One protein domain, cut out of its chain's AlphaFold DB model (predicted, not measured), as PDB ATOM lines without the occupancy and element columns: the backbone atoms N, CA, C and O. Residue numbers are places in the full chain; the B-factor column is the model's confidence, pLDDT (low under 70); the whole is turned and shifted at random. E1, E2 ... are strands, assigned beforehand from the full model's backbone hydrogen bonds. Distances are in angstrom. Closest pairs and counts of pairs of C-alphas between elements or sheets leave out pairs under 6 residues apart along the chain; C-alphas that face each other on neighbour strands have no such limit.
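AT A GLANCE: This is residues 22 to 98 of the 98 residues of an uncharacterized protein of Hydrogenophaga sp. RAC07 (UniProt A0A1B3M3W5). One strongly twisted sheet of seven strands folds back on itself, with E2, E1, E3 and E4 in one leaf, E6 and E5 in the other, partly face to face, and E7 as the hinge. The long hairpin of E5 and E6 reaches away from this small body, and its tip, residues 75 to 80, sticks out free. The printed part has 77 residues with seven named strands, E1 to E7 along the chain, and no named helix; the class is all strand. The sheet runs E2, E1, E3, E4, E7, E6, E5, antiparallel throughout. The whole is compact, with a radius of gyration of the C-alphas of 12.7 A, and spans 40 by 28 by 24 A, the arm making the length.

HOW THE PARTS SIT: Start at E1, residues 22 to 27, which forms a hairpin with edge strand E2, residues 30 to 33; look for N 25 and O 32, 2.9 A apart. E3, residues 43 to 46, is the other neighbour of E1, with N 26 and O 43 at 2.8 A. E3 forms a hairpin with E4, residues 51 to 54, where N 44 and O 52 are 2.8 A apart. E4 is the antiparallel neighbour of E7, residues 91 to 97, at 114 degrees between directions, with N 53 and O 96 at 2.8 A. The pairing of E7 is staggered: residues 95 to 97 pair with E4, and 91 to 95 with E6, residues 79 to 88, where N 93 and O 86 are 2.8 A apart. Edge strand E5, residues 66 to 76, forms a hairpin with E6, with N 70 and O 85 at 2.8 A. E5, E6 and E7 are a meander, each strand the antiparallel neighbour of the one before; with E4 they make a Greek key, the first strand beside the fourth. The closest C-alphas of E1 and E5, those of Ile 22 and Thr 66, are 6.3 A apart; E1 and E6 are apart.

IN THESE COORDINATES: Find C-alpha 22 at (154.120, 169.757, 203.450); from there E1 runs 15.0 A to Glu 27. E5, the longest strand by residues, covers 30.9 A and ends at C-alpha 76, (153.164, 174.558, 173.340). E6 comes back over 29.5 A, and E7 runs 18.6 A to C-alpha 97 at (153.800, 176.697, 190.159).

THE WHOLE: The two C-alphas farthest apart, those of Tyr 63 and Gly 78, are 41.2 A apart. The printed part has no cut and ends at Arg 98, the chain's last residue. The link from E4 to E5, 11 residues, is long. Mean pLDDT of the printed part is 91.8; one residue, Tyr 59 in that link, is under 70.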
ATOM      1  N   ILE A  22     155.292 168.875 203.420       96.88
ATOM      2  CA  ILE A  22     154.120 169.757 203.450       96.88
ATOM      3  C   ILE A  22     153.971 170.338 204.860       96.88
ATOM      4  O   ILE A  22     153.900 169.605 205.846       96.88
ATOM      5  N   GLU A  23     153.920 171.664 204.947       96.88
ATOM      6  CA  GLU A  23     153.623 172.386 206.185       96.88
ATOM      7  C   GLU A  23     152.111 172.504 206.389       96.88
ATOM      8  O   GLU A  23     151.609 172.223 207.477       96.88
ATOM      9  N   GLY A  24     151.392 172.877 205.329       96.00
ATOM     10  CA  GLY A  24     149.974 173.199 205.387       96.00
ATOM     11  C   GLY A  24     149.391 173.555 204.025       96.00
ATOM     12  O   GLY A  24     150.048 173.438 202.986       96.00
ATOM     13  N   TRP A  25     148.165 174.063 204.030       95.94
ATOM     14  CA  TRP A  25     147.517 174.609 202.841       95.94
ATOM     15  C   TRP A  25     146.840 175.953 203.118       95.94
ATOM     16  O   TRP A  25     146.577 176.326 204.262       95.94
ATOM     17  N   ARG A  26     146.578 176.711 202.050       95.31
ATOM     18  CA  ARG A  26     145.860 177.991 202.074       95.31
ATOM     19  C   ARG A  26     144.832 178.046 200.953       95.31
ATOM     20  O   ARG A  26     145.130 177.677 199.821       95.31
ATOM     21  N   GLU A  27     143.651 178.555 201.260       92.94
ATOM     22  CA  GLU A  27     142.565 178.774 200.303       92.94
ATOM     23  C   GLU A  27     141.751 179.987 200.757       92.94
ATOM     24  O   GLU A  27     141.269 180.031 201.889       92.94
ATOM     25  N   ASP A  28     141.627 180.998 199.898       88.12
ATOM     26  CA  ASP A  28     140.999 182.283 200.219       88.12
ATOM     27  C   ASP A  28     141.525 182.913 201.524       88.12
ATOM     28  O   ASP A  28     142.618 183.477 201.567       88.12
ATOM     29  N   ARG A  29     140.732 182.839 202.602       90.19
ATOM     30  CA  ARG A  29     141.048 183.361 203.944       90.19
ATOM     31  C   ARG A  29     141.285 182.256 204.972       90.19
ATOM     32  O   ARG A  29     141.361 182.545 206.164       90.19
ATOM     33  N   LYS A  30     141.340 181.003 204.528       93.62
ATOM     34  CA  LYS A  30     141.563 179.829 205.365       93.62
ATOM     35  C   LYS A  30     142.982 179.320 205.172       93.62
ATOM     36  O   LYS A  30     143.535 179.352 204.072       93.62
ATOM     37  N   SER A  31     143.544 178.826 206.261       94.25
ATOM     38  CA  SER A  31     144.799 178.098 206.268       94.25
ATOM     39  C   SER A  31     144.757 177.060 207.371       94.25
ATOM     40  O   SER A  31     144.220 177.340 208.445       94.25
ATOM     41  N   GLU A  32     145.344 175.904 207.117       94.62
ATOM     42  CA  GLU A  32     145.443 174.822 208.089       94.62
ATOM     43  C   GLU A  32     146.789 174.116 207.931       94.62
ATOM     44  O   GLU A  32     147.354 174.073 206.835       94.62
ATOM     45  N   ASP A  33     147.294 173.583 209.039       94.06
ATOM     46  CA  ASP A  33     148.495 172.759 209.057       94.06
ATOM     47  C   ASP A  33     148.196 171.354 208.514       94.06
ATOM     48  O   ASP A  33     147.108 170.807 208.686       94.06
ATOM     49  N   GLY A  34     149.206 170.730 207.913       91.62
ATOM     50  CA  GLY A  34     149.089 169.407 207.306       91.62
ATOM     51  C   GLY A  34     148.437 169.417 205.922       91.62
ATOM     52  O   GLY A  34     148.151 170.457 205.331       91.62
ATOM     53  N   PHE A  35     148.250 168.226 205.363       92.62
ATOM     54  CA  PHE A  35     147.680 168.037 204.036       92.62
ATOM     55  C   PHE A  35     146.239 167.543 204.150       92.62
ATOM     56  O   PHE A  35     145.963 166.593 204.878       92.62
ATOM     57  N   SER A  36     145.328 168.185 203.419       91.31
ATOM     58  CA  SER A  36     143.897 167.846 203.382       91.31
ATOM     59  C   SER A  36     143.417 167.693 201.933       91.31
ATOM     60  O   SER A  36     142.360 168.194 201.542       91.31
ATOM     61  N   GLY A  37     144.261 167.085 201.095       89.50
ATOM     62  CA  GLY A  37     144.006 166.915 199.672       89.50
ATOM     63  C   GLY A  37     144.061 168.226 198.888       89.50
ATOM     64  O   GLY A  37     144.499 169.279 199.376       89.50
ATOM     65  N   CYS A  38     143.568 168.156 197.656       91.19
ATOM     66  CA  CYS A  38     143.491 169.263 196.717       91.19
ATOM     67  C   CYS A  38     142.042 169.687 196.452       91.19
ATOM     68  O   CYS A  38     141.161 168.877 196.169       91.19
ATOM     69  N   SER A  39     141.825 170.995 196.460       89.06
ATOM     70  CA  SER A  39     140.697 171.663 195.812       89.06
ATOM     71  C   SER A  39     141.260 172.644 194.796       89.06
ATOM     72  O   SER A  39     142.347 173.188 194.995       89.06
ATOM     73  N   HIS A  40     140.549 172.869 193.693       88.06
ATOM     74  CA  HIS A  40     141.052 173.737 192.632       88.06
ATOM     75  C   HIS A  40     141.369 175.144 193.167       88.06
ATOM     76  O   HIS A  40     140.496 175.826 193.703       88.06
ATOM     77  N   GLY A  41     142.615 175.590 192.996       90.69
ATOM     78  CA  GLY A  41     143.101 176.880 193.496       90.69
ATOM     79  C   GLY A  41     143.651 176.858 194.927       90.69
ATOM     80  O   GLY A  41     144.240 177.851 195.360       90.69
ATOM     81  N   ARG A  42     143.532 175.742 195.657       94.75
ATOM     82  CA  ARG A  42     144.200 175.568 196.950       94.75
ATOM     83  C   ARG A  42     145.707 175.606 196.769       94.75
ATOM     84  O   ARG A  42     146.262 174.961 195.884       94.75
ATOM     85  N   VAL A  43     146.377 176.322 197.659       96.56
ATOM     86  CA  VAL A  43     147.832 176.421 197.683       96.56
ATOM     87  C   VAL A  43     148.381 175.492 198.754       96.56
ATOM     88  O   VAL A  43     148.082 175.674 199.930       96.56
ATOM     89  N   ILE A  44     149.228 174.551 198.357       96.81
ATOM     90  CA  ILE A  44     150.002 173.689 199.251       96.81
ATOM     91  C   ILE A  44     151.321 174.386 199.571       96.81
ATOM     92  O   ILE A  44     152.052 174.779 198.661       96.81
ATOM     93  N   VAL A  45     151.608 174.571 200.858       97.25
ATOM     94  CA  VAL A  45     152.798 175.268 201.358       97.25
ATOM     95  C   VAL A  45     153.764 174.246 201.941       97.25
ATOM     96  O   VAL A  45     153.375 173.387 202.734       97.25
ATOM     97  N   PHE A  46     155.029 174.339 201.546       97.50
ATOM     98  CA  PHE A  46     156.095 173.486 202.053       97.50
ATOM     99  C   PHE A  46     156.881 174.189 203.158       97.50
ATOM    100  O   PHE A  46     156.950 175.414 203.216       97.50
ATOM    101  N   THR A  47     157.544 173.395 203.993       97.12
ATOM    102  CA  THR A  47     158.365 173.879 205.121       97.12
ATOM    103  C   THR A  47     159.527 174.803 204.728       97.12
ATOM    104  O   THR A  47     160.046 175.523 205.576       97.12
ATOM    105  N   ASP A  48     159.930 174.820 203.454       95.81
ATOM    106  CA  ASP A  48     160.950 175.730 202.912       95.81
ATOM    107  C   ASP A  48     160.375 177.069 202.402       95.81
ATOM    108  O   ASP A  48     161.091 177.873 201.805       95.81
ATOM    109  N   GLY A  49     159.079 177.308 202.617       94.25
ATOM    110  CA  GLY A  49     158.366 178.516 202.210       94.25
ATOM    111  C   GLY A  49     157.935 178.548 200.742       94.25
ATOM    112  O   GLY A  49     157.257 179.492 200.333       94.25
ATOM    113  N   THR A  50     158.290 177.541 199.938       96.44
ATOM    114  CA  THR A  50     157.788 177.413 198.560       96.44
ATOM    115  C   THR A  50     156.374 176.829 198.535       96.44
ATOM    116  O   THR A  50     155.875 176.320 199.542       96.44
ATOM    117  N   ALA A  51     155.701 176.907 197.383       96.62
ATOM    118  CA  ALA A  51     154.326 176.443 197.260       96.62
ATOM    119  C   ALA A  51     153.977 175.936 195.854       96.62
ATOM    120  O   ALA A  51     154.585 176.346 194.865       96.62
ATOM    121  N   LEU A  52     152.948 175.089 195.783       96.50
ATOM    122  CA  LEU A  52     152.267 174.692 194.548       96.50
ATOM    123  C   LEU A  52     150.764 174.961 194.671       96.50
ATOM    124  O   LEU A  52     150.213 174.948 195.770       96.50
ATOM    125  N   THR A  53     150.097 175.185 193.543       96.50
ATOM    126  CA  THR A  53     148.643 175.390 193.477       96.50
ATOM    127  C   THR A  53     147.981 174.171 192.852       96.50
ATOM    128  O   THR A  53     148.400 173.733 191.786       96.50
ATOM    129  N   CYS A  54     146.962 173.620 193.502       94.44
ATOM    130  CA  CYS A  54     146.202 172.477 193.008       94.44
ATOM    131  C   CYS A  54     145.381 172.846 191.763       94.44
ATOM    132  O   CYS A  54     144.609 173.811 191.790       94.44
ATOM    133  N   ASN A  55     145.482 172.028 190.713       90.50
ATOM    134  CA  ASN A  55     144.631 172.094 189.518       90.50
ATOM    135  C   ASN A  55     143.508 171.038 189.533       90.50
ATOM    136  O   ASN A  55     142.634 171.060 188.669       90.50
ATOM    137  N   THR A  56     143.513 170.121 190.505       79.12
ATOM    138  CA  THR A  56     142.534 169.031 190.636       79.12
ATOM    139  C   THR A  56     141.647 169.183 191.871       79.12
ATOM    140  O   THR A  56     141.910 169.986 192.770       79.12
ATOM    141  N   TYR A  57     140.584 168.375 191.912       74.75
ATOM    142  CA  TYR A  57     139.815 168.092 193.120       74.75
ATOM    143  C   TYR A  57     140.086 166.647 193.543       74.75
ATOM    144  O   TYR A  57     139.717 165.723 192.824       74.75
ATOM    145  N   SER A  58     140.718 166.447 194.695       79.69
ATOM    146  CA  SER A  58     140.927 165.127 195.294       79.69
ATOM    147  C   SER A  58     140.987 165.251 196.816       79.69
ATOM    148  O   SER A  58     141.594 166.179 197.354       79.69
ATOM    149  N   TYR A  59     140.324 164.327 197.507       67.88
ATOM    150  CA  TYR A  59     140.236 164.309 198.962       67.88
ATOM    151  C   TYR A  59     141.196 163.263 199.521       67.88
ATOM    152  O   TYR A  59     141.048 162.076 199.257       67.88
ATOM    153  N   SER A  60     142.137 163.708 200.341       77.69
ATOM    154  CA  SER A  60     143.020 162.862 201.143       77.69
ATOM    155  C   SER A  60     143.391 163.622 202.413       77.69
ATOM    156  O   SER A  60     143.157 164.828 202.509       77.69
ATOM    157  N   TYR A  61     143.925 162.939 203.420       74.56
ATOM    158  CA  TYR A  61     144.392 163.604 204.631       74.56
ATOM    159  C   TYR A  61     145.652 162.933 205.146       74.56
ATOM    160  O   TYR A  61     145.645 161.736 205.418       74.56
ATOM    161  N   ALA A  62     146.694 163.730 205.355       78.06
ATOM    162  CA  ALA A  62     147.925 163.276 205.973       78.06
ATOM    163  C   ALA A  62     148.550 164.404 206.799       78.06
ATOM    164  O   ALA A  62     148.635 165.562 206.373       78.06
ATOM    165  N   TYR A  63     149.019 164.076 208.001       79.94
ATOM    166  CA  TYR A  63     149.655 165.058 208.870       79.94
ATOM    167  C   TYR A  63     151.131 165.239 208.487       79.94
ATOM    168  O   TYR A  63     151.973 164.409 208.818       79.94
ATOM    169  N   ARG A  64     151.432 166.346 207.791       86.44
ATOM    170  CA  ARG A  64     152.776 166.739 207.307       86.44
ATOM    171  C   ARG A  64     153.506 165.658 206.486       86.44
ATOM    172  O   ARG A  64     154.643 165.302 206.809       86.44
ATOM    173  N   PRO A  65     152.886 165.131 205.420       93.31
ATOM    174  CA  PRO A  65     153.503 164.107 204.591       93.31
ATOM    175  C   PRO A  65     154.683 164.658 203.779       93.31
ATOM    176  O   PRO A  65     154.864 165.870 203.603       93.31
ATOM    177  N   THR A  66     155.466 163.728 203.235       96.88
ATOM    178  CA  THR A  66     156.415 164.032 202.160       96.88
ATOM    179  C   THR A  66     155.654 164.168 200.845       96.88
ATOM    180  O   THR A  66     154.820 163.329 200.521       96.88
ATOM    181  N   ALA A  67     155.971 165.213 200.089       96.56
ATOM    182  CA  ALA A  67     155.522 165.438 198.729       96.56
ATOM    183  C   ALA A  67     156.699 165.268 197.763       96.56
ATOM    184  O   ALA A  67     157.734 165.931 197.909       96.56
ATOM    185  N   VAL A  68     156.543 164.406 196.762       97.38
ATOM    186  CA  VAL A  68     157.490 164.278 195.648       97.38
ATOM    187  C   VAL A  68     156.966 165.108 194.485       97.38
ATOM    188  O   VAL A  68     155.853 164.899 194.016       97.38
ATOM    189  N   ILE A  69     157.757 166.076 194.026       97.25
ATOM    190  CA  ILE A  69     157.375 166.970 192.932       97.25
ATOM    191  C   ILE A  69     157.988 166.443 191.644       97.25
ATOM    192  O   ILE A  69     159.207 166.261 191.544       97.25
ATOM    193  N   LEU A  70     157.129 166.240 190.655       97.44
ATOM    194  CA  LEU A  70     157.476 165.793 189.322       97.44
ATOM    195  C   LEU A  70     157.283 166.938 188.329       97.44
ATOM    196  O   LEU A  70     156.323 167.702 188.442       97.44
ATOM    197  N   ALA A  71     158.156 167.030 187.328       97.25
ATOM    198  CA  ALA A  71     157.965 167.947 186.211       97.25
ATOM    199  C   ALA A  71     158.223 167.267 184.867       97.25
ATOM    200  O   ALA A  71     159.129 166.439 184.741       97.25
ATOM    201  N   LYS A  72     157.452 167.659 183.853       96.56
ATOM    202  CA  LYS A  72     157.639 167.255 182.459       96.56
ATOM    203  C   LYS A  72     157.705 168.490 181.580       96.56
ATOM    204  O   LYS A  72     156.780 169.299 181.555       96.56
ATOM    205  N   GLN A  73     158.800 168.626 180.843       95.25
ATOM    206  CA  GLN A  73     158.939 169.692 179.860       95.25
ATOM    207  C   GLN A  73     158.146 169.338 178.596       95.25
ATOM    208  O   GLN A  73     158.231 168.219 178.088       95.25
ATOM    209  N   PHE A  74     157.407 170.301 178.053       93.19
ATOM    210  CA  PHE A  74     156.720 170.163 176.772       93.19
ATOM    211  C   PHE A  74     156.755 171.471 175.979       93.19
ATOM    212  O   PHE A  74     157.055 172.540 176.509       93.19
ATOM    213  N   LYS A  75     156.472 171.392 174.675       95.38
ATOM    214  CA  LYS A  75     156.393 172.566 173.800       95.38
ATOM    215  C   LYS A  75     154.939 172.859 173.460       95.38
ATOM    216  O   LYS A  75     154.258 172.004 172.903       95.38
ATOM    217  N   PHE A  76     154.488 174.079 173.726       91.06
ATOM    218  CA  PHE A  76     153.164 174.558 173.340       91.06
ATOM    219  C   PHE A  76     153.296 175.878 172.588       91.06
ATOM    220  O   PHE A  76     153.892 176.830 173.087       91.06
ATOM    221  N   GLN A  77     152.786 175.922 171.353       93.31
ATOM    222  CA  GLN A  77     152.875 177.099 170.471       93.31
ATOM    223  C   GLN A  77     154.308 177.662 170.341       93.31
ATOM    224  O   GLN A  77     154.531 178.870 170.365       93.31
ATOM    225  N   GLY A  78     155.303 176.772 170.244       92.88
ATOM    226  CA  GLY A  78     156.718 177.143 170.109       92.88
ATOM    227  C   GLY A  78     157.396 177.619 171.398       92.88
ATOM    228  O   GLY A  78     158.577 177.957 171.355       92.88
ATOM    229  N   ARG A  79     156.695 177.626 172.537       93.62
ATOM    230  CA  ARG A  79     157.248 177.966 173.854       93.62
ATOM    231  C   ARG A  79     157.483 176.710 174.678       93.62
ATOM    232  O   ARG A  79     156.678 175.782 174.632       93.62
ATOM    233  N   GLU A  80     158.582 176.695 175.421       93.88
ATOM    234  CA  GLU A  80     158.847 175.655 176.412       93.88
ATOM    235  C   GLU A  80     158.008 175.919 177.660       93.88
ATOM    236  O   GLU A  80     157.983 177.029 178.190       93.88
ATOM    237  N   MET A  81     157.289 174.891 178.084       93.00
ATOM    238  CA  MET A  81     156.364 174.881 179.207       93.00
ATOM    239  C   MET A  81     156.692 173.679 180.090       93.00
ATOM    240  O   MET A  81     157.324 172.719 179.640       93.00
ATOM    241  N   TYR A  82     156.231 173.725 181.334       93.50
ATOM    242  CA  TYR A  82     156.364 172.623 182.276       93.50
ATOM    243  C   TYR A  82     154.995 172.240 182.806       93.50
ATOM    244  O   TYR A  82     154.202 173.108 183.167       93.50
ATOM    245  N   ASP A  83     154.747 170.940 182.826       94.50
ATOM    246  CA  ASP A  83     153.633 170.336 183.536       94.50
ATOM    247  C   ASP A  83     154.154 169.838 184.883       94.50
ATOM    248  O   ASP A  83     155.261 169.287 184.944       94.50
ATOM    249  N   PHE A  84     153.403 170.075 185.955       96.38
ATOM    250  CA  PHE A  84     153.822 169.756 187.313       96.38
ATOM    251  C   PHE A  84     152.832 168.804 187.960       96.38
ATOM    252  O   PHE A  84     151.627 169.049 187.980       96.38
ATOM    253  N   LYS A  85     153.370 167.755 188.575       95.75
ATOM    254  CA  LYS A  85     152.611 166.847 189.428       95.75
ATOM    255  C   LYS A  85     153.224 166.810 190.818       95.75
ATOM    256  O   LYS A  85     154.424 167.019 190.996       95.75
ATOM    257  N   MET A  86     152.394 166.539 191.808       95.81
ATOM    258  CA  MET A  86     152.821 166.273 193.174       95.81
ATOM    259  C   MET A  86     152.304 164.898 193.566       95.81
ATOM    260  O   MET A  86     151.127 164.623 193.379       95.81
ATOM    261  N   VAL A  87     153.176 164.052 194.099       94.19
ATOM    262  CA  VAL A  87     152.804 162.758 194.674       94.19
ATOM    263  C   VAL A  87     152.843 162.886 196.186       94.19
ATOM    264  O   VAL A  87     153.850 163.341 196.738       94.19
ATOM    265  N   VAL A  88     151.750 162.520 196.845       93.56
ATOM    266  CA  VAL A  88     151.643 162.480 198.304       93.56
ATOM    267  C   VAL A  88     151.055 161.131 198.677       93.56
ATOM    268  O   VAL A  88     149.965 160.802 198.222       93.56
ATOM    269  N   GLU A  89     151.779 160.374 199.502       89.38
ATOM    270  CA  GLU A  89     151.475 158.955 199.735       89.38
ATOM    271  C   GLU A  89     151.431 158.206 198.392       89.38
ATOM    272  O   GLU A  89     152.423 158.255 197.662       89.38
ATOM    273  N   ASP A  90     150.304 157.585 198.054       86.50
ATOM    274  CA  ASP A  90     150.113 156.835 196.809       86.50
ATOM    275  C   ASP A  90     149.279 157.621 195.773       86.50
ATOM    276  O   ASP A  90     148.901 157.095 194.733       86.50
ATOM    277  N   GLU A  91     148.994 158.902 196.036       88.31
ATOM    278  CA  GLU A  91     148.105 159.730 195.216       88.31
ATOM    279  C   GLU A  91     148.876 160.774 194.398       88.31
ATOM    280  O   GLU A  91     149.787 161.448 194.896       88.31
ATOM    281  N   VAL A  92     148.464 160.962 193.141       91.50
ATOM    282  CA  VAL A  92     149.057 161.920 192.196       91.50
ATOM    283  C   VAL A  92     148.115 163.108 191.978       91.50
ATOM    284  O   VAL A  92     146.940 162.948 191.659       91.50
ATOM    285  N   TYR A  93     148.648 164.324 192.084       93.56
ATOM    286  CA  TYR A  93     147.907 165.578 191.937       93.56
ATOM    287  C   TYR A  93     148.485 166.426 190.801       93.56
ATOM    288  O   TYR A  93     149.703 166.617 190.754       93.56
ATOM    289  N   ASP A  94     147.640 166.990 189.926       94.25
ATOM    290  CA  ASP A  94     148.081 168.013 188.966       94.25
ATOM    291  C   ASP A  94     148.209 169.371 189.646       94.25
ATOM    292  O   ASP A  94     147.310 169.830 190.363       94.25
ATOM    293  N   MET A  95     149.327 170.033 189.378       95.56
ATOM    294  CA  MET A  95     149.735 171.239 190.076       95.56
ATOM    295  C   MET A  95     150.179 172.328 189.105       95.56
ATOM    296  O   MET A  95     150.608 172.077 187.982       95.56
ATOM    297  N   SER A  96     150.132 173.563 189.585       94.00
ATOM    298  CA  SER A  96     150.749 174.722 188.951       94.00
ATOM    299  C   SER A  96     151.784 175.341 189.891       94.00
ATOM    300  O   SER A  96     151.551 175.389 191.106       94.00
ATOM    301  N   PRO A  97     152.908 175.860 189.368       89.81
ATOM    302  CA  PRO A  97     153.800 176.697 190.159       89.81
ATOM    303  C   PRO A  97     153.056 177.967 190.596       89.81
ATOM    304  O   PRO A  97     152.216 178.483 189.852       89.81
ATOM    305  N   ARG A  98     153.335 178.441 191.814       75.50
ATOM    306  CA  ARG A  98     152.807 179.712 192.326       75.50
ATOM    307  C   ARG A  98     153.725 180.882 191.982       75.50
ATOM    308  O   ARG A  98     154.957 180.677 191.995       75.50
TER     309      ARG A  98